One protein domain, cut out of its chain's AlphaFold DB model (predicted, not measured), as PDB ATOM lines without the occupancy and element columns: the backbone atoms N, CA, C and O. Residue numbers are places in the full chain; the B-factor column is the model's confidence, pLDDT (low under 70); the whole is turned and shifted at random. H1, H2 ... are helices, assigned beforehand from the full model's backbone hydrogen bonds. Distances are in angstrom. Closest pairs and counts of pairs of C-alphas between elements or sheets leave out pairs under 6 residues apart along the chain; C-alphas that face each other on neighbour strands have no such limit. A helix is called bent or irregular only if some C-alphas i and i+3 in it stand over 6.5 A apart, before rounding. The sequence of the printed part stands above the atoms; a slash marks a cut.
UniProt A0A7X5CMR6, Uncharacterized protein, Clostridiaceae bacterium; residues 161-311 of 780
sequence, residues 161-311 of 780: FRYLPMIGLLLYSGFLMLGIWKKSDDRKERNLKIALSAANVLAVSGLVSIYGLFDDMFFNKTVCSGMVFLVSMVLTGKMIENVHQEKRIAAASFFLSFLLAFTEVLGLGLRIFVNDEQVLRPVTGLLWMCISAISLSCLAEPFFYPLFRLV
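What this domain is: This is residues 161 to 311 of the 780 residues of an uncharacterized protein of Clostridiaceae bacterium (UniProt A0A7X5CMR6). What shape is it? H1, H2 and H6a form an up-and-down bundle, each running against the one before, with H4 across H2, H5 on H6a and H3 near one end of H2. What builds it? It is all helix, six in 151 printed residues, compact, with radius of gyration of the C-alphas 15.9 A, spanning 49 by 33 by 27 A.

Where its parts are: Where is H5? H5, residues 247 to 274, is 40.0 A long. And the others? H1 is 164 to 182, from (159.398, 148.270, 164.044), H2 186 to 211, H3 216 to 221, H4 223 to 245. H6, 283 to 310, is one helix by hydrogen bonds but bent, C-alphas 299 and 302 being 6.8 A apart: H6a ends at residue 299, and H6b, from residue 302 on, ends with C-alpha 310 at (121.734, 139.759, 153.696).

How they stand to each other: How does H5 meet H6a? They form a hairpin, their closest C-alphas, Phe 258 and Ser 297, 4.7 A apart. And the backbones? H1 to H5 have every O i to N i+4 pair within hydrogen-bond range; H6a has 11 of 13, H6b 1 of 5, and 4 of 6 O i to N i+3.

The domain as a whole: How large? The farthest C-alphas, 183 and 277, are 50.6 A apart. Any weak places? The printed part has no cut and no long link; pLDDT is under 70 at 161 to 163, 212 to 214 and 272 to 284.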
ATOM      1  N   PHE A 161     164.132 144.840 166.807       53.16
ATOM      2  CA  PHE A 161     164.196 145.606 165.557       53.16
ATOM      3  C   PHE A 161     163.350 145.007 164.431       53.16
ATOM      4  O   PHE A 161     162.907 145.733 163.539       53.16
ATOM      5  N   ARG A 162     163.050 143.703 164.495       60.88
ATOM      6  CA  ARG A 162     162.222 143.010 163.501       60.88
ATOM      7  C   ARG A 162     160.779 143.530 163.464       60.88
ATOM      8  O   ARG A 162     160.116 143.417 162.436       60.88
ATOM      9  N   TYR A 163     160.297 144.128 164.558       64.94
ATOM     10  CA  TYR A 163     158.890 144.510 164.709       64.94
ATOM     11  C   TYR A 163     158.562 145.952 164.296       64.94
ATOM     12  O   TYR A 163     157.417 146.260 163.949       64.94
ATOM     13  N   LEU A 164     159.562 146.836 164.305       75.62
ATOM     14  CA  LEU A 164     159.398 148.270 164.044       75.62
ATOM     15  C   LEU A 164     158.772 148.593 162.676       75.62
ATOM     16  O   LEU A 164     157.886 149.453 162.643       75.62
ATOM     17  N   PRO A 165     159.132 147.920 161.560       79.31
ATOM     18  CA  PRO A 165     158.542 148.227 160.258       79.31
ATOM     19  C   PRO A 165     157.031 147.977 160.220       79.31
ATOM     20  O   PRO A 165     156.277 148.803 159.712       79.31
ATOM     21  N   MET A 166     156.570 146.868 160.805       79.81
ATOM     22  CA  MET A 166     155.149 146.517 160.825       79.81
ATOM     23  C   MET A 166     154.345 147.465 161.722       79.81
ATOM     24  O   MET A 166     153.294 147.955 161.309       79.81
ATOM     25  N   ILE A 167     154.855 147.770 162.920       79.88
ATOM     26  CA  ILE A 167     154.224 148.732 163.835       79.88
ATOM     27  C   ILE A 167     154.143 150.112 163.173       79.88
ATOM     28  O   ILE A 167     153.084 150.737 163.188       79.88
ATOM     29  N   GLY A 168     155.224 150.563 162.529       82.12
ATOM     30  CA  GLY A 168     155.253 151.823 161.787       82.12
ATOM     31  C   GLY A 168     154.215 151.870 160.663       82.12
ATOM     32  O   GLY A 168     153.465 152.841 160.559       82.12
ATOM     33  N   LEU A 169     154.105 150.798 159.868       84.56
ATOM     34  CA  LEU A 169     153.097 150.686 158.809       84.56
ATOM     35  C   LEU A 169     151.668 150.701 159.360       84.56
ATOM     36  O   LEU A 169     150.803 151.341 158.762       84.56
ATOM     37  N   LEU A 170     151.404 150.049 160.494       82.94
ATOM     38  CA  LEU A 170     150.082 150.043 161.124       82.94
ATOM     39  C   LEU A 170     149.720 151.399 161.734       82.94
ATOM     40  O   LEU A 170     148.596 151.860 161.541       82.94
ATOM     41  N   LEU A 171     150.657 152.075 162.404       84.94
ATOM     42  CA  LEU A 171     150.449 153.433 162.918       84.94
ATOM     43  C   LEU A 171     150.180 154.418 161.774       84.94
ATOM     44  O   LEU A 171     149.231 155.205 161.839       84.94
ATOM     45  N   TYR A 172     150.955 154.328 160.690       87.25
ATOM     46  CA  TYR A 172     150.736 155.123 159.485       87.25
ATOM     47  C   TYR A 172     149.379 154.814 158.838       87.25
ATOM     48  O   TYR A 172     148.628 155.728 158.495       87.25
ATOM     49  N   SER A 173     149.009 153.536 158.746       83.31
ATOM     50  CA  SER A 173     147.705 153.102 158.232       83.31
ATOM     51  C   SER A 173     146.548 153.614 159.095       83.31
ATOM     52  O   SER A 173     145.553 154.098 158.560       83.31
ATOM     53  N   GLY A 174     146.687 153.587 160.424       81.38
ATOM     54  CA  GLY A 174     145.718 154.152 161.364       81.38
ATOM     55  C   GLY A 174     145.545 155.662 161.182       81.38
ATOM     56  O   GLY A 174     144.416 156.155 161.120       81.38
ATOM     57  N   PHE A 175     146.647 156.394 161.000       85.00
ATOM     58  CA  PHE A 175     146.620 157.824 160.686       85.00
ATOM     59  C   PHE A 175     145.901 158.115 159.357       85.00
ATOM     60  O   PHE A 175     145.026 158.985 159.301       85.00
ATOM     61  N   LEU A 176     146.209 157.363 158.295       81.44
ATOM     62  CA  LEU A 176     145.538 157.497 156.999       81.44
ATOM     63  C   LEU A 176     144.045 157.166 157.092       81.44
ATOM     64  O   LEU A 176     143.230 157.910 156.548       81.44
ATOM     65  N   MET A 177     143.681 156.107 157.824       80.06
ATOM     66  CA  MET A 177     142.290 155.719 158.072       80.06
ATOM     67  C   MET A 177     141.512 156.819 158.786       80.06
ATOM     68  O   MET A 177     140.424 157.169 158.337       80.06
ATOM     69  N   LEU A 178     142.068 157.422 159.843       80.56
ATOM     70  CA  LEU A 178     141.452 158.570 160.525       80.56
ATOM     71  C   LEU A 178     141.270 159.763 159.578       80.56
ATOM     72  O   LEU A 178     140.251 160.457 159.643       80.56
ATOM     73  N   GLY A 179     142.233 159.983 158.680       75.75
ATOM     74  CA  GLY A 179     142.142 160.972 157.610       75.75
ATOM     75  C   GLY A 179     140.965 160.708 156.668       75.75
ATOM     76  O   GLY A 179     140.132 161.594 156.489       75.75
ATOM     77  N   ILE A 180     140.861 159.488 156.132       76.25
ATOM     78  CA  ILE A 180     139.782 159.047 155.229       76.25
ATOM     79  C   ILE A 180     138.419 159.124 155.925       76.25
ATOM     80  O   ILE A 180     137.433 159.560 155.336       76.25
ATOM     81  N   TRP A 181     138.361 158.782 157.215       72.75
ATOM     82  CA  TRP A 181     137.129 158.836 157.999       72.75
ATOM     83  C   TRP A 181     136.559 160.252 158.137       72.75
ATOM     84  O   TRP A 181     135.337 160.395 158.268       72.75
ATOM     85  N   LYS A 182     137.432 161.271 158.109       77.56
ATOM     86  CA  LYS A 182     137.075 162.697 158.144       77.56
ATOM     87  C   LYS A 182     136.818 163.270 156.747       77.56
ATOM     88  O   LYS A 182     135.841 163.991 156.576       77.56
ATOM     89  N   LYS A 183     137.686 162.980 155.769       75.69
ATOM     90  CA  LYS A 183     137.583 163.455 154.380       75.69
ATOM     91  C   LYS A 183     138.361 162.523 153.440       75.69
ATOM     92  O   LYS A 183     139.577 162.389 153.598       75.69
ATOM     93  N   SER A 184     137.667 161.917 152.473       70.44
ATOM     94  CA  SER A 184     138.277 161.050 151.452       70.44
ATOM     95  C   SER A 184     139.214 161.849 150.538       70.44
ATOM     96  O   SER A 184     138.956 163.013 150.218       70.44
ATOM     97  N   ASP A 185     140.339 161.228 150.198       82.00
ATOM     98  CA  ASP A 185     141.408 161.746 149.347       82.00
ATOM     99  C   ASP A 185     142.070 160.536 148.673       82.00
ATOM    100  O   ASP A 185     142.653 159.687 149.358       82.00
ATOM    101  N   ASP A 186     141.988 160.463 147.342       84.19
ATOM    102  CA  ASP A 186     142.497 159.346 146.535       84.19
ATOM    103  C   ASP A 186     143.966 159.028 146.833       84.19
ATOM    104  O   ASP A 186     144.385 157.863 146.834       84.19
ATOM    105  N   ARG A 187     144.773 160.053 147.150       86.88
ATOM    106  CA  ARG A 187     146.182 159.860 147.500       86.88
ATOM    107  C   ARG A 187     146.326 159.119 148.828       86.88
ATOM    108  O   ARG A 187     147.174 158.231 148.937       86.88
ATOM    109  N   LYS A 188     145.508 159.457 149.829       85.38
ATOM    110  CA  LYS A 188     145.516 158.793 151.143       85.38
ATOM    111  C   LYS A 188     145.003 157.366 151.046       85.38
ATOM    112  O   LYS A 188     145.595 156.483 151.657       85.38
ATOM    113  N   GLU A 189     143.964 157.125 150.251       88.81
ATOM    114  CA  GLU A 189     143.443 155.776 150.026       88.81
ATOM    115  C   GLU A 189     144.462 154.880 149.324       88.81
ATOM    116  O   GLU A 189     144.681 153.745 149.747       88.81
ATOM    117  N   ARG A 190     145.141 155.390 148.291       89.88
ATOM    118  CA  ARG A 190     146.217 154.653 147.620       89.88
ATOM    119  C   ARG A 190     147.355 154.317 148.581       89.88
ATOM    120  O   ARG A 190     147.793 153.169 148.624       89.88
ATOM    121  N   ASN A 191     147.804 155.291 149.373       90.06
ATOM    122  CA  ASN A 191     148.866 155.078 150.356       90.06
ATOM    123  C   ASN A 191     148.453 154.073 151.439       90.06
ATOM    124  O   ASN A 191     149.267 153.249 151.841       90.06
ATOM    125  N   LEU A 192     147.188 154.101 151.870       89.00
ATOM    126  CA  LEU A 192     146.657 153.160 152.850       89.00
ATOM    127  C   LEU A 192     146.658 151.729 152.308       89.00
ATOM    128  O   LEU A 192     147.095 150.819 153.008       89.00
ATOM    129  N   LYS A 193     146.205 151.530 151.061       91.25
ATOM    130  CA  LYS A 193     146.225 150.212 150.410       91.25
ATOM    131  C   LYS A 193     147.644 149.647 150.375       91.25
ATOM    132  O   LYS A 193     147.841 148.504 150.774       91.25
ATOM    133  N   ILE A 194     148.624 150.456 149.972       91.69
ATOM    134  CA  ILE A 194     150.033 150.041 149.908       91.69
ATOM    135  C   ILE A 194     150.569 149.706 151.307       91.69
ATOM    136  O   ILE A 194     151.153 148.641 151.495       91.69
ATOM    137  N   ALA A 195     150.339 150.581 152.292       91.25
ATOM    138  CA  ALA A 195     150.857 150.411 153.647       91.25
ATOM    139  C   ALA A 195     150.287 149.165 154.346       91.25
ATOM    140  O   ALA A 195     151.052 148.367 154.886       91.25
ATOM    141  N   LEU A 196     148.966 148.950 154.283       90.69
ATOM    142  CA  LEU A 196     148.326 147.757 154.850       90.69
ATOM    143  C   LEU A 196     148.715 146.479 154.103       90.69
ATOM    144  O   LEU A 196     148.892 145.438 154.730       90.69
ATOM    145  N   SER A 197     148.891 146.542 152.783       92.25
ATOM    146  CA  SER A 197     149.322 145.371 152.009       92.25
ATOM    147  C   SER A 197     150.749 144.958 152.347       92.25
ATOM    148  O   SER A 197     151.013 143.772 152.529       92.25
ATOM    149  N   ALA A 198     151.651 145.926 152.530       91.56
ATOM    150  CA  ALA A 198     152.996 145.666 153.034       91.56
ATOM    151  C   ALA A 198     152.965 145.101 154.467       91.56
ATOM    152  O   ALA A 198     153.648 144.119 154.752       91.56
ATOM    153  N   ALA A 199     152.123 145.658 155.349       91.06
ATOM    154  CA  ALA A 199     151.946 145.148 156.709       91.06
ATOM    155  C   ALA A 199     151.433 143.699 156.724       91.06
ATOM    156  O   ALA A 199     151.923 142.896 157.510       91.06
ATOM    157  N   ASN A 200     150.523 143.331 155.817       91.38
ATOM    158  CA  ASN A 200     150.021 141.962 155.699       91.38
ATOM    159  C   ASN A 200     151.086 140.964 155.232       91.38
ATOM    160  O   ASN A 200     151.135 139.854 155.754       91.38
ATOM    161  N   VAL A 201     151.966 141.347 154.302       90.12
ATOM    162  CA  VAL A 201     153.093 140.485 153.906       90.12
ATOM    163  C   VAL A 201     154.031 140.251 155.089       90.12
ATOM    164  O   VAL A 201     154.407 139.109 155.354       90.12
ATOM    165  N   LEU A 202     154.356 141.307 155.844       89.12
ATOM    166  CA  LEU A 202     155.175 141.191 157.054       89.12
ATOM    167  C   LEU A 202     154.484 140.350 158.135       89.12
ATOM    168  O   LEU A 202     155.152 139.544 158.778       89.12
ATOM    169  N   ALA A 203     153.162 140.486 158.291       88.88
ATOM    170  CA  ALA A 203     152.364 139.668 159.199       88.88
ATOM    171  C   ALA A 203     152.554 138.180 158.884       88.88
ATOM    172  O   ALA A 203     153.003 137.422 159.740       88.88
ATOM    173  N   VAL A 204     152.290 137.777 157.634       87.44
ATOM    174  CA  VAL A 204     152.422 136.381 157.193       87.44
ATOM    175  C   VAL A 204     153.866 135.898 157.328       87.44
ATOM    176  O   VAL A 204     154.086 134.828 157.882       87.44
ATOM    177  N   SER A 205     154.853 136.698 156.915       85.56
ATOM    178  CA  SER A 205     156.277 136.360 157.062       85.56
ATOM    179  C   SER A 205     156.667 136.088 158.516       85.56
ATOM    180  O   SER A 205     157.328 135.094 158.818       85.56
ATOM    181  N   GLY A 206     156.233 136.944 159.443       81.12
ATOM    182  CA  GLY A 206     156.537 136.752 160.854       81.12
ATOM    183  C   GLY A 206     155.788 135.567 161.464       81.12
ATOM    184  O   GLY A 206     156.371 134.859 162.276       81.12
ATOM    185  N   LEU A 207     154.551 135.287 161.034       80.75
ATOM    186  CA  LEU A 207     153.828 134.078 161.445       80.75
ATOM    187  C   LEU A 207     154.530 132.803 160.961       80.75
ATOM    188  O   LEU A 207     154.713 131.888 161.755       80.75
ATOM    189  N   VAL A 208     155.005 132.769 159.712       79.81
ATOM    190  CA  VAL A 208     155.823 131.663 159.177       79.81
ATOM    191  C   VAL A 208     157.059 131.422 160.049       79.81
ATOM    192  O   VAL A 208     157.332 130.283 160.424       79.81
ATOM    193  N   SER A 209     157.750 132.496 160.445       74.88
ATOM    194  CA  SER A 209     158.937 132.418 161.304       74.88
ATOM    195  C   SER A 209     158.622 131.981 162.743       74.88
ATOM    196  O   SER A 209     159.388 131.226 163.341       74.88
ATOM    197  N   ILE A 210     157.508 132.449 163.321       72.44
ATOM    198  CA  ILE A 210     157.083 132.098 164.690       72.44
ATOM    199  C   ILE A 210     156.657 130.639 164.773       72.44
ATOM    200  O   ILE A 210     157.031 129.953 165.719       72.44
ATOM    201  N   TYR A 211     155.885 130.187 163.793       71.62
ATOM    202  CA  TYR A 211     155.345 128.834 163.748       71.62
ATOM    203  C   TYR A 211     156.334 127.805 163.205       71.62
ATOM    204  O   TYR A 211     156.020 126.621 163.208       71.62
ATOM    205  N   GLY A 212     157.502 128.237 162.719       67.88
ATOM    206  CA  GLY A 212     158.512 127.336 162.166       67.88
ATOM    207  C   GLY A 212     158.019 126.547 160.950       67.88
ATOM    208  O   GLY A 212     158.529 125.466 160.688       67.88
ATOM    209  N   LEU A 213     157.022 127.064 160.217       66.12
ATOM    210  CA  LEU A 213     156.380 126.328 159.120       66.12
ATOM    211  C   LEU A 213     157.339 126.107 157.941       66.12
ATOM    212  O   LEU A 213     157.256 125.088 157.264       66.12
ATOM    213  N   PHE A 214     158.192 127.096 157.654       67.25
ATOM    214  CA  PHE A 214     159.232 127.081 156.621       67.25
ATOM    215  C   PHE A 214     160.154 128.303 156.793       67.25
ATOM    216  O   PHE A 214     159.879 129.176 157.616       67.25
ATOM    217  N   ASP A 215     161.247 128.381 156.025       73.12
ATOM    218  CA  ASP A 215     162.167 129.527 156.054       73.12
ATOM    219  C   ASP A 215     161.433 130.826 155.649       73.12
ATOM    220  O   ASP A 215     160.883 130.949 154.549       73.12
ATOM    221  N   ASP A 216     161.408 131.825 156.532       72.50
ATOM    222  CA  ASP A 216     160.746 133.101 156.264       72.50
ATOM    223  C   ASP A 216     161.451 133.914 155.171       72.50
ATOM    224  O   ASP A 216     160.798 134.668 154.440       72.50
ATOM    225  N   MET A 217     162.759 133.716 154.982       75.19
ATOM    226  CA  MET A 217     163.481 134.244 153.828       75.19
ATOM    227  C   MET A 217     162.969 133.607 152.534       75.19
ATOM    228  O   MET A 217     162.850 134.301 151.519       75.19
ATOM    229  N   PHE A 218     162.620 132.318 152.570       76.12
ATOM    230  CA  PHE A 218     162.014 131.629 151.438       76.12
ATOM    231  C   PHE A 218     160.629 132.204 151.135       76.12
ATOM    232  O   PHE A 218     160.405 132.626 150.003       76.12
ATOM    233  N   PHE A 219     159.742 132.357 152.134       82.19
ATOM    234  CA  PHE A 219     158.443 133.031 151.942       82.19
ATOM    235  C   PHE A 219     158.605 134.372 151.223       82.19
ATOM    236  O   PHE A 219     157.989 134.612 150.181       82.19
ATOM    237  N   ASN A 220     159.475 135.226 151.764       84.50
ATOM    238  CA  ASN A 220     159.642 136.601 151.312       84.50
ATOM    239  C   ASN A 220     160.145 136.696 149.867       84.50
ATOM    240  O   ASN A 220     159.741 137.613 149.154       84.50
ATOM    241  N   LYS A 221     160.967 135.738 149.418       85.12
ATOM    242  CA  LYS A 221     161.529 135.684 148.056       85.12
ATOM    243  C   LYS A 221     160.647 134.945 147.041       85.12
ATOM    244  O   LYS A 221     161.008 134.879 145.868       85.12
ATOM    245  N   THR A 222     159.512 134.386 147.457       86.00
ATOM    246  CA  THR A 222     158.621 133.632 146.559       86.00
ATOM    247  C   THR A 222     157.545 134.502 145.917       86.00
ATOM    248  O   THR A 222     157.172 135.559 146.417       86.00
ATOM    249  N   VAL A 223     156.944 133.992 144.836       87.38
ATOM    250  CA  VAL A 223     155.739 134.584 144.226       87.38
ATOM    251  C   VAL A 223     154.566 134.635 145.223       87.38
ATOM    252  O   VAL A 223     153.687 135.487 145.092       87.38
ATOM    253  N   CYS A 224     154.556 133.789 146.260       83.06
ATOM    254  CA  CYS A 224     153.517 133.782 147.292       83.06
ATOM    255  C   CYS A 224     153.454 135.099 148.078       83.06
ATOM    256  O   CYS A 224     152.351 135.585 148.332       83.06
ATOM    257  N   SER A 225     154.589 135.726 148.412       88.69
ATOM    258  CA  SER A 225     154.594 137.030 149.098       88.69
ATOM    259  C   SER A 225     154.006 138.135 148.205       88.69
ATOM    260  O   SER A 225     153.188 138.941 148.658       88.69
ATOM    261  N   GLY A 226     154.322 138.106 146.905       88.88
ATOM    262  CA  GLY A 226     153.723 138.980 145.894       88.88
ATOM    263  C   GLY A 226     152.213 138.766 145.738       88.88
ATOM    264  O   GLY A 226     151.453 139.733 145.669       88.88
ATOM    265  N   MET A 227     151.748 137.513 145.755       88.69
ATOM    266  CA  MET A 227     150.317 137.192 145.728       88.69
ATOM    267  C   MET A 227     149.588 137.706 146.974       88.69
ATOM    268  O   MET A 227     148.524 138.311 146.838       88.69
ATOM    269  N   VAL A 228     150.164 137.540 148.170       88.69
ATOM    270  CA  VAL A 228     149.606 138.092 149.418       88.69
ATOM    271  C   VAL A 228     149.466 139.610 149.319       88.69
ATOM    272  O   VAL A 228     148.410 140.146 149.656       88.69
ATOM    273  N   PHE A 229     150.478 140.304 148.790       91.94
ATOM    274  CA  PHE A 229     150.418 141.751 148.581       91.94
ATOM    275  C   PHE A 229     149.282 142.158 147.627       91.94
ATOM    276  O   PHE A 229     148.480 143.031 147.954       91.94
ATOM    277  N   LEU A 230     149.173 141.515 146.459       92.06
ATOM    278  CA  LEU A 230     148.160 141.850 145.450       92.06
ATOM    279  C   LEU A 230     146.734 141.557 145.930       92.06
ATOM    280  O   LEU A 230     145.837 142.385 145.756       92.06
ATOM    281  N   VAL A 231     146.519 140.409 146.575       90.56
ATOM    282  CA  VAL A 231     145.225 140.068 147.183       90.56
ATOM    283  C   VAL A 231     144.886 141.071 148.285       90.56
ATOM    284  O   VAL A 231     143.755 141.557 148.353       90.56
ATOM    285  N   SER A 232     145.871 141.449 149.105       91.62
ATOM    286  CA  SER A 232     145.686 142.450 150.151       91.62
ATOM    287  C   SER A 232     145.300 143.820 149.601       91.62
ATOM    288  O   SER A 232     144.388 144.449 150.143       91.62
ATOM    289  N   MET A 233     145.893 144.248 148.486       91.44
ATOM    290  CA  MET A 233     145.544 145.504 147.819       91.44
ATOM    291  C   MET A 233     144.064 145.533 147.410       91.44
ATOM    292  O   MET A 233     143.370 146.527 147.649       91.44
ATOM    293  N   VAL A 234     143.564 144.435 146.828       92.25
ATOM    294  CA  VAL A 234     142.162 144.310 146.394       92.25
ATOM    295  C   VAL A 234     141.211 144.313 147.592       92.25
ATOM    296  O   VAL A 234     140.249 145.085 147.618       92.25
ATOM    297  N   LEU A 235     141.484 143.484 148.603       91.12
ATOM    298  CA  LEU A 235     140.616 143.346 149.776       91.12
ATOM    299  C   LEU A 235     140.604 144.615 150.636       91.12
ATOM    300  O   LEU A 235     139.537 145.052 151.064       91.12
ATOM    301  N   THR A 236     141.752 145.274 150.796       91.06
ATOM    302  CA  THR A 236     141.842 146.571 151.481       91.06
ATOM    303  C   THR A 236     141.056 147.642 150.729       91.06
ATOM    304  O   THR A 236     140.355 148.441 151.348       91.06
ATOM    305  N   GLY A 237     141.099 147.640 149.392       90.38
ATOM    306  CA  GLY A 237     140.240 148.506 148.585       90.38
ATOM    307  C   GLY A 237     138.757 148.286 148.870       90.38
ATOM    308  O   GLY A 237     138.029 149.252 149.094       90.38
ATOM    309  N   LYS A 238     138.330 147.023 148.968       91.94
ATOM    310  CA  LYS A 238     136.946 146.688 149.311       91.94
ATOM    311  C   LYS A 238     136.558 147.133 150.722       91.94
ATOM    312  O   LYS A 238     135.465 147.662 150.906       91.94
ATOM    313  N   MET A 239     137.451 146.969 151.695       92.25
ATOM    314  CA  MET A 239     137.245 147.449 153.062       92.25
ATOM    315  C   MET A 239     137.057 148.975 153.092       92.25
ATOM    316  O   MET A 239     136.135 149.471 153.736       92.25
ATOM    317  N   ILE A 240     137.878 149.735 152.356       90.06
ATOM    318  CA  ILE A 240     137.735 151.197 152.260       90.06
ATOM    319  C   ILE A 240     136.364 151.561 151.670       90.06
ATOM    320  O   ILE A 240     135.666 152.403 152.236       90.06
ATOM    321  N   GLU A 241     135.923 150.897 150.597       91.44
ATOM    322  CA  GLU A 241     134.575 151.099 150.039       91.44
ATOM    323  C   GLU A 241     133.470 150.815 151.071       91.44
ATOM    324  O   GLU A 241     132.505 151.573 151.186       91.44
ATOM    325  N   ASN A 242     133.606 149.741 151.851       91.44
ATOM    326  CA  ASN A 242     132.645 149.355 152.886       91.44
ATOM    327  C   ASN A 242     132.527 150.423 153.989       91.44
ATOM    328  O   ASN A 242     131.413 150.750 154.424       91.44
ATOM    329  N   VAL A 243     133.662 151.000 154.403       89.69
ATOM    330  CA  VAL A 243     133.739 152.104 155.377       89.69
ATOM    331  C   VAL A 243     133.030 153.354 154.858       89.69
ATOM    332  O   VAL A 243     132.310 153.998 155.626       89.69
ATOM    333  N   HIS A 244     133.186 153.674 153.570       89.50
ATOM    334  CA  HIS A 244     132.491 154.796 152.934       89.50
ATOM    335  C   HIS A 244     130.981 154.574 152.854       89.50
ATOM    336  O   HIS A 244     130.211 155.509 153.064       89.50
ATOM    337  N   GLN A 245     130.551 153.342 152.579       90.50
ATOM    338  CA  GLN A 245     129.135 153.026 152.423       90.50
ATOM    339  C   GLN A 245     128.373 153.032 153.754       90.50
ATOM    340  O   GLN A 245     127.310 153.639 153.840       90.50
ATOM    341  N   GLU A 246     128.870 152.345 154.792       90.81
ATOM    342  CA  GLU A 246     128.179 152.301 156.091       90.81
ATOM    343  C   GLU A 246     129.146 152.024 157.254       90.81
ATOM    344  O   GLU A 246     129.384 150.875 157.637       90.81
ATOM    345  N   LYS A 247     129.667 153.099 157.866       90.12
ATOM    346  CA  LYS A 247     130.695 153.059 158.928       90.12
ATOM    347  C   LYS A 247     130.376 152.091 160.073       90.12
ATOM    348  O   LYS A 247     131.264 151.393 160.551       90.12
ATOM    349  N   ARG A 248     129.113 152.025 160.513       91.19
ATOM    350  CA  ARG A 248     128.692 151.160 161.630       91.19
ATOM    351  C   ARG A 248     128.795 149.672 161.287       91.19
ATOM    352  O   ARG A 248     129.216 148.888 162.131       91.19
ATOM    353  N   ILE A 249     128.407 149.286 160.069       93.94
ATOM    354  CA  ILE A 249     128.523 147.895 159.609       93.94
ATOM    355  C   ILE A 249     129.988 147.547 159.364       93.94
ATOM    356  O   ILE A 249     130.414 146.472 159.776       93.94
ATOM    357  N   ALA A 250     130.757 148.454 158.759       92.62
ATOM    358  CA  ALA A 250     132.187 148.254 158.539       92.62
ATOM    359  C   ALA A 250     132.935 148.038 159.866       92.62
ATOM    360  O   ALA A 250     133.670 147.067 160.003       92.62
ATOM    361  N   ALA A 251     132.667 148.856 160.891       92.62
ATOM    362  CA  ALA A 251     133.271 148.691 162.215       92.62
ATOM    363  C   ALA A 251     132.917 147.340 162.868       92.62
ATOM    364  O   ALA A 251     133.787 146.669 163.414       92.62
ATOM    365  N   ALA A 252     131.655 146.910 162.786       95.62
ATOM    366  CA  ALA A 252     131.236 145.616 163.328       95.62
ATOM    367  C   ALA A 252     131.809 144.421 162.546       95.62
ATOM    368  O   ALA A 252     132.140 143.395 163.136       95.62
ATOM    369  N   SER A 253     131.942 144.558 161.226       95.62
ATOM    370  CA  SER A 253     132.551 143.547 160.355       95.62
ATOM    371  C   SER A 253     134.044 143.427 160.634       95.62
ATOM    372  O   SER A 253     134.553 142.315 160.755       95.62
ATOM    373  N   PHE A 254     134.728 144.555 160.833       93.69
ATOM    374  CA  PHE A 254     136.125 144.589 161.248       93.69
ATOM    375  C   PHE A 254     136.321 143.959 162.631       93.69
ATOM    376  O   PHE A 254     137.236 143.170 162.807       93.69
ATOM    377  N   PHE A 255     135.430 144.226 163.593       94.75
ATOM    378  CA  PHE A 255     135.476 143.581 164.910       94.75
ATOM    379  C   PHE A 255     135.375 142.050 164.819       94.75
ATOM    380  O   PHE A 255     136.195 141.351 165.409       94.75
ATOM    381  N   LEU A 256     134.420 141.520 164.043       95.44
ATOM    382  CA  LEU A 256     134.314 140.073 163.798       95.44
ATOM    383  C   LEU A 256     135.566 139.514 163.113       95.44
ATOM    384  O   LEU A 256     136.036 138.437 163.465       95.44
ATOM    385  N   SER A 257     136.122 140.273 162.172       95.06
ATOM    386  CA  SER A 257     137.337 139.910 161.436       95.06
ATOM    387  C   SER A 257     138.564 139.866 162.330       95.06
ATOM    388  O   SER A 257     139.376 138.959 162.195       95.06
ATOM    389  N   PHE A 258     138.672 140.810 163.262       93.75
ATOM    390  CA  PHE A 258     139.723 140.833 164.267       93.75
ATOM    391  C   PHE A 258     139.625 139.661 165.215       93.75
ATOM    392  O   PHE A 258     140.619 138.971 165.410       93.75
ATOM    393  N   LEU A 259     138.436 139.390 165.754       93.69
ATOM    394  CA  LEU A 259     138.252 138.224 166.605       93.69
ATOM    395  C   LEU A 259     138.613 136.932 165.856       93.69
ATOM    396  O   LEU A 259     139.282 136.078 166.429       93.69
ATOM    397  N   LEU A 260     138.223 136.801 164.582       92.94
ATOM    398  CA  LEU A 260     138.539 135.623 163.778       92.94
ATOM    399  C   LEU A 260     140.046 135.515 163.527       92.94
ATOM    400  O   LEU A 260     140.646 134.495 163.831       92.94
ATOM    401  N   ALA A 261     140.682 136.577 163.031       92.25
ATOM    402  CA  ALA A 261     142.119 136.577 162.779       92.25
ATOM    403  C   ALA A 261     142.916 136.305 164.065       92.25
ATOM    404  O   ALA A 261     143.877 135.547 164.045       92.25
ATOM    405  N   PHE A 262     142.493 136.883 165.192       90.12
ATOM    406  CA  PHE A 262     143.130 136.679 166.489       90.12
ATOM    407  C   PHE A 262     143.010 135.235 166.968       90.12
ATOM    408  O   PHE A 262     144.011 134.642 167.356       90.12
ATOM    409  N   THR A 263     141.809 134.662 166.918       91.00
ATOM    410  CA  THR A 263     141.568 133.272 167.334       91.00
ATOM    411  C   THR A 263     142.250 132.265 166.416       91.00
ATOM    412  O   THR A 263     142.822 131.309 166.920       91.00
ATOM    413  N   GLU A 264     142.294 132.490 165.102       89.81
ATOM    414  CA  GLU A 264     143.016 131.602 164.182       89.81
ATOM    415  C   GLU A 264     144.527 131.643 164.406       89.81
ATOM    416  O   GLU A 264     145.170 130.601 164.513       89.81
ATOM    417  N   VAL A 265     145.098 132.841 164.540       87.19
ATOM    418  CA  VAL A 265     146.525 133.012 164.838       87.19
ATOM    419  C   VAL A 265     146.848 132.392 166.205       87.19
ATOM    420  O   VAL A 265     147.796 131.618 166.332       87.19
ATOM    421  N   LEU A 266     146.049 132.675 167.236       84.75
ATOM    422  CA  LEU A 266     146.248 132.108 168.569       84.75
ATOM    423  C   LEU A 266     146.141 130.580 168.568       84.75
ATOM    424  O   LEU A 266     147.026 129.914 169.097       84.75
ATOM    425  N   GLY A 267     145.089 130.034 167.961       86.31
ATOM    426  CA  GLY A 267     144.828 128.599 167.923       86.31
ATOM    427  C   GLY A 267     145.868 127.832 167.120       86.31
ATOM    428  O   GLY A 267     146.340 126.802 167.587       86.31
ATOM    429  N   LEU A 268     146.308 128.366 165.975       80.88
ATOM    430  CA  LEU A 268     147.388 127.761 165.193       80.88
ATOM    431  C   LEU A 268     148.698 127.734 165.980       80.88
ATOM    432  O   LEU A 268     149.359 126.701 166.028       80.88
ATOM    433  N   GLY A 269     149.045 128.850 166.628       76.56
ATOM    434  CA  GLY A 269     150.247 128.922 167.453       76.56
ATOM    435  C   GLY A 269     150.204 127.915 168.586       76.56
ATOM    436  O   GLY A 269     151.069 127.054 168.683       76.56
ATOM    437  N   LEU A 270     149.156 127.976 169.404       77.12
ATOM    438  CA  LEU A 270     148.997 127.067 170.528       77.12
ATOM    439  C   LEU A 270     148.965 125.593 170.079       77.12
ATOM    440  O   LEU A 270     149.596 124.776 170.732       77.12
ATOM    441  N   ARG A 271     148.333 125.248 168.948       73.94
ATOM    442  CA  ARG A 271     148.328 123.872 168.417       73.94
ATOM    443  C   ARG A 271     149.730 123.365 168.086       73.94
ATOM    444  O   ARG A 271     150.037 122.220 168.392       73.94
ATOM    445  N   ILE A 272     150.571 124.199 167.475       67.12
ATOM    446  CA  ILE A 272     151.969 123.845 167.192       67.12
ATOM    447  C   ILE A 272     152.746 123.671 168.507       67.12
ATOM    448  O   ILE A 272     153.531 122.741 168.637       67.12
ATOM    449  N   PHE A 273     152.464 124.505 169.513       64.81
ATOM    450  CA  PHE A 273     153.135 124.475 170.817       64.81
ATOM    451  C   PHE A 273     152.680 123.355 171.765       64.81
ATOM    452  O   PHE A 273     153.358 123.110 172.756       64.81
ATOM    453  N   VAL A 274     151.560 122.667 171.507       59.28
ATOM    454  CA  VAL A 274     151.202 121.439 172.253       59.28
ATOM    455  C   VAL A 274     152.202 120.322 171.977       59.28
ATOM    456  O   VAL A 274     152.468 119.523 172.866       59.28
ATOM    457  N   ASN A 275     152.751 120.284 170.762       48.12
ATOM    458  CA  ASN A 275     153.584 119.185 170.281       48.12
ATOM    459  C   ASN A 275     155.092 119.435 170.460       48.12
ATOM    460  O   ASN A 275     155.881 118.545 170.159       48.12
ATOM    461  N   ASP A 276     155.494 120.626 170.920       46.62
ATOM    462  CA  ASP A 276     156.898 121.015 171.080       46.62
ATOM    463  C   ASP A 276     157.083 121.841 172.368       46.62
ATOM    464  O   ASP A 276     156.597 122.973 172.489       46.62
ATOM    465  N   GLU A 277     157.783 121.259 173.349       42.69
ATOM    466  CA  GLU A 277     157.995 121.815 174.692       42.69
ATOM    467  C   GLU A 277     158.773 123.143 174.704       42.69
ATOM    468  O   GLU A 277     158.721 123.879 175.692       42.69
ATOM    469  N   GLN A 278     159.464 123.515 173.621       43.69
ATOM    470  CA  GLN A 278     160.434 124.617 173.673       43.69
ATOM    471  C   GLN A 278     159.956 125.975 173.145       43.69
ATOM    472  O   GLN A 278     160.753 126.916 173.073       43.69
ATOM    473  N   VAL A 279     158.686 126.143 172.755       41.34
ATOM    474  CA  VAL A 279     158.356 127.260 171.844       41.34
ATOM    475  C   VAL A 279     157.169 128.129 172.256       41.34
ATOM    476  O   VAL A 279     156.640 128.862 171.431       41.34
ATOM    477  N   LEU A 280     156.842 128.268 173.545       44.97
ATOM    478  CA  LEU A 280     156.259 129.557 173.965       44.97
ATOM    479  C   LEU A 280     157.387 130.600 174.001       44.97
ATOM    480  O   LEU A 280     157.880 131.002 175.053       44.97
ATOM    481  N   ARG A 281     157.822 131.014 172.799       54.38
ATOM    482  CA  ARG A 281     158.695 132.173 172.596       54.38
ATOM    483  C   ARG A 281     158.103 133.368 173.362       54.38
ATOM    484  O   ARG A 281     156.880 133.434 173.493       54.38
ATOM    485  N   PRO A 282     158.953 134.285 173.867       61.41
ATOM    486  CA  PRO A 282     158.612 135.311 174.858       61.41
ATOM    487  C   PRO A 282     157.350 136.113 174.527       61.41
ATOM    488  O   PRO A 282     156.860 136.077 173.405       61.41
ATOM    489  N   VAL A 283     156.877 136.930 175.477       63.88
ATOM    490  CA  VAL A 283     155.809 137.946 175.307       63.88
ATOM    491  C   VAL A 283     155.784 138.596 173.908       63.88
ATOM    492  O   VAL A 283     154.718 138.860 173.362       63.88
ATOM    493  N   THR A 284     156.945 138.780 173.277       66.88
ATOM    494  CA  THR A 284     157.125 139.224 171.887       66.88
ATOM    495  C   THR A 284     156.398 138.406 170.807       66.88
ATOM    496  O   THR A 284     155.884 138.998 169.865       66.88
ATOM    497  N   GLY A 285     156.337 137.073 170.901       70.12
ATOM    498  CA  GLY A 285     155.628 136.219 169.937       70.12
ATOM    499  C   GLY A 285     154.115 136.413 170.019       70.12
ATOM    500  O   GLY A 285     153.466 136.654 169.006       70.12
ATOM    501  N   LEU A 286     153.576 136.438 171.242       73.00
ATOM    502  CA  LEU A 286     152.182 136.806 171.518       73.00
ATOM    503  C   LEU A 286     151.854 138.220 171.024       73.00
ATOM    504  O   LEU A 286     150.829 138.426 170.375       73.00
ATOM    505  N   LEU A 287     152.737 139.192 171.269       76.50
ATOM    506  CA  LEU A 287     152.580 140.549 170.739       76.50
ATOM    507  C   LEU A 287     152.536 140.551 169.207       76.50
ATOM    508  O   LEU A 287     151.666 141.199 168.628       76.50
ATOM    509  N   TRP A 288     153.411 139.797 168.539       78.38
ATOM    510  CA  TRP A 288     153.397 139.693 167.081       78.38
ATOM    511  C   TRP A 288     152.127 139.039 166.545       78.38
ATOM    512  O   TRP A 288     151.579 139.497 165.545       78.38
ATOM    513  N   MET A 289     151.628 138.003 167.217       80.94
ATOM    514  CA  MET A 289     150.356 137.358 166.893       80.94
ATOM    515  C   MET A 289     149.193 138.356 166.986       80.94
ATOM    516  O   MET A 289     148.407 138.472 166.047       80.94
ATOM    517  N   CYS A 290     149.136 139.157 168.056       83.25
ATOM    518  CA  CYS A 290     148.148 140.229 168.211       83.25
ATOM    519  C   CYS A 290     148.251 141.285 167.098       83.25
ATOM    520  O   CYS A 290     147.243 141.661 166.499       83.25
ATOM    521  N   ILE A 291     149.466 141.756 166.798       84.81
ATOM    522  CA  ILE A 291     149.717 142.767 165.760       84.81
ATOM    523  C   ILE A 291     149.358 142.215 164.368       84.81
ATOM    524  O   ILE A 291     148.715 142.898 163.567       84.81
ATOM    525  N   SER A 292     149.705 140.956 164.102       87.94
ATOM    526  CA  SER A 292     149.357 140.242 162.870       87.94
ATOM    527  C   SER A 292     147.854 140.090 162.715       87.94
ATOM    528  O   SER A 292     147.334 140.368 161.637       87.94
ATOM    529  N   ALA A 293     147.137 139.749 163.789       89.62
ATOM    530  CA  ALA A 293     145.684 139.662 163.771       89.62
ATOM    531  C   ALA A 293     145.038 140.990 163.351       89.62
ATOM    532  O   ALA A 293     144.168 140.985 162.482       89.62
ATOM    533  N   ILE A 294     145.500 142.132 163.883       88.69
ATOM    534  CA  ILE A 294     145.003 143.464 163.482       88.69
ATOM    535  C   ILE A 294     145.192 143.695 161.979       88.69
ATOM    536  O   ILE A 294     144.249 144.100 161.304       88.69
ATOM    537  N   SER A 295     146.384 143.416 161.447       87.50
ATOM    538  CA  SER A 295     146.669 143.591 160.017       87.50
ATOM    539  C   SER A 295     145.780 142.683 159.155       87.50
ATOM    540  O   SER A 295     145.079 143.153 158.254       87.50
ATOM    541  N   LEU A 296     145.736 141.388 159.483       89.56
ATOM    542  CA  LEU A 296     144.982 140.375 158.740       89.56
ATOM    543  C   LEU A 296     143.460 140.590 158.821       89.56
ATOM    544  O   LEU A 296     142.731 140.187 157.914       89.56
ATOM    545  N   SER A 297     142.969 141.298 159.845       91.31
ATOM    546  CA  SER A 297     141.555 141.683 159.979       91.31
ATOM    547  C   SER A 297     141.037 142.454 158.766       91.31
ATOM    548  O   SER A 297     139.884 142.282 158.368       91.31
ATOM    549  N   CYS A 298     141.885 143.278 158.141       85.94
ATOM    550  CA  CYS A 298     141.534 144.022 156.932       85.94
ATOM    551  C   CYS A 298     141.199 143.098 155.750       85.94
ATOM    552  O   CYS A 298     140.400 143.467 154.892       85.94
ATOM    553  N   LEU A 299     141.789 141.898 155.709       87.00
ATOM    554  CA  LEU A 299     141.535 140.899 154.668       87.00
ATOM    555  C   LEU A 299     140.229 140.138 154.907       87.00
ATOM    556  O   LEU A 299     139.561 139.756 153.950       87.00
ATOM    557  N   ALA A 300     139.860 139.925 156.171       89.69
ATOM    558  CA  ALA A 300     138.655 139.192 156.548       89.69
ATOM    559  C   ALA A 300     137.378 140.064 156.535       89.69
ATOM    560  O   ALA A 300     136.288 139.547 156.276       89.69
ATOM    561  N   GLU A 301     137.491 141.387 156.723       93.44
ATOM    562  CA  GLU A 301     136.340 142.313 156.767       93.44
ATOM    563  C   GLU A 301     135.400 142.208 155.556       93.44
ATOM    564  O   GLU A 301     134.182 142.085 155.770       93.44
ATOM    565  N   PRO A 302     135.905 142.136 154.307       91.88
ATOM    566  CA  PRO A 302     135.058 142.026 153.125       91.88
ATOM    567  C   PRO A 302     134.181 140.769 153.071       91.88
ATOM    568  O   PRO A 302     133.215 140.744 152.304       91.88
ATOM    569  N   PHE A 303     134.477 139.735 153.866       90.62
ATOM    570  CA  PHE A 303     133.672 138.512 153.951       90.62
ATOM    571  C   PHE A 303     132.528 138.634 154.968       90.62
ATOM    572  O   PHE A 303     131.444 138.093 154.738       90.62
ATOM    573  N   PHE A 304     132.720 139.397 156.050       93.19
ATOM    574  CA  PHE A 304     131.680 139.648 157.055       93.19
ATOM    575  C   PHE A 304     130.716 140.763 156.646       93.19
ATOM    576  O   PHE A 304     129.508 140.642 156.867       93.19
ATOM    577  N   TYR A 305     131.208 141.823 156.000       93.81
ATOM    578  CA  TYR A 305     130.399 142.986 155.619       93.81
ATOM    579  C   TYR A 305     129.115 142.648 154.835       93.81
ATOM    580  O   TYR A 305     128.037 143.151 155.184       93.81
ATOM    581  N   PRO A 306     129.146 141.753 153.826       92.56
ATOM    582  CA  PRO A 306     127.950 141.383 153.079       92.56
ATOM    583  C   PRO A 306     126.875 140.718 153.943       92.56
ATOM    584  O   PRO A 306     125.692 140.870 153.634       92.56
ATOM    585  N   LEU A 307     127.242 140.024 155.031       91.62
ATOM    586  CA  LEU A 307     126.292 139.307 155.891       91.62
ATOM    587  C   LEU A 307     125.259 140.259 156.494       91.62
ATOM    588  O   LEU A 307     124.060 139.984 156.465       91.62
ATOM    589  N   PHE A 308     125.682 141.440 156.940       91.81
ATOM    590  CA  PHE A 308     124.769 142.443 157.489       91.81
ATOM    591  C   PHE A 308     123.772 142.969 156.447       91.81
ATOM    592  O   PHE A 308     122.687 143.426 156.809       91.81
ATOM    593  N   ARG A 309     124.099 142.899 155.151       86.00
ATOM    594  CA  ARG A 309     123.201 143.279 154.046       86.00
ATOM    595  C   ARG A 309     122.297 142.144 153.582       86.00
ATOM    596  O   ARG A 309     121.308 142.393 152.894       86.00
ATOM    597  N   LEU A 310     122.611 140.901 153.949       85.81
ATOM    598  CA  LEU A 310     121.734 139.759 153.696       85.81
ATOM    599  C   LEU A 310     120.486 139.781 154.575       85.81
ATOM    600  O   LEU A 310     119.506 139.132 154.211       85.81
ATOM    601  N   VAL A 311     120.511 140.528 155.685       82.88
ATOM    602  CA  VAL A 311     119.341 140.760 156.532       82.88
ATOM    603  C   VAL A 311     118.298 141.532 155.732       82.88
ATOM    604  O   VAL A 311     118.377 142.752 155.596       82.88
TER     605      VAL A 311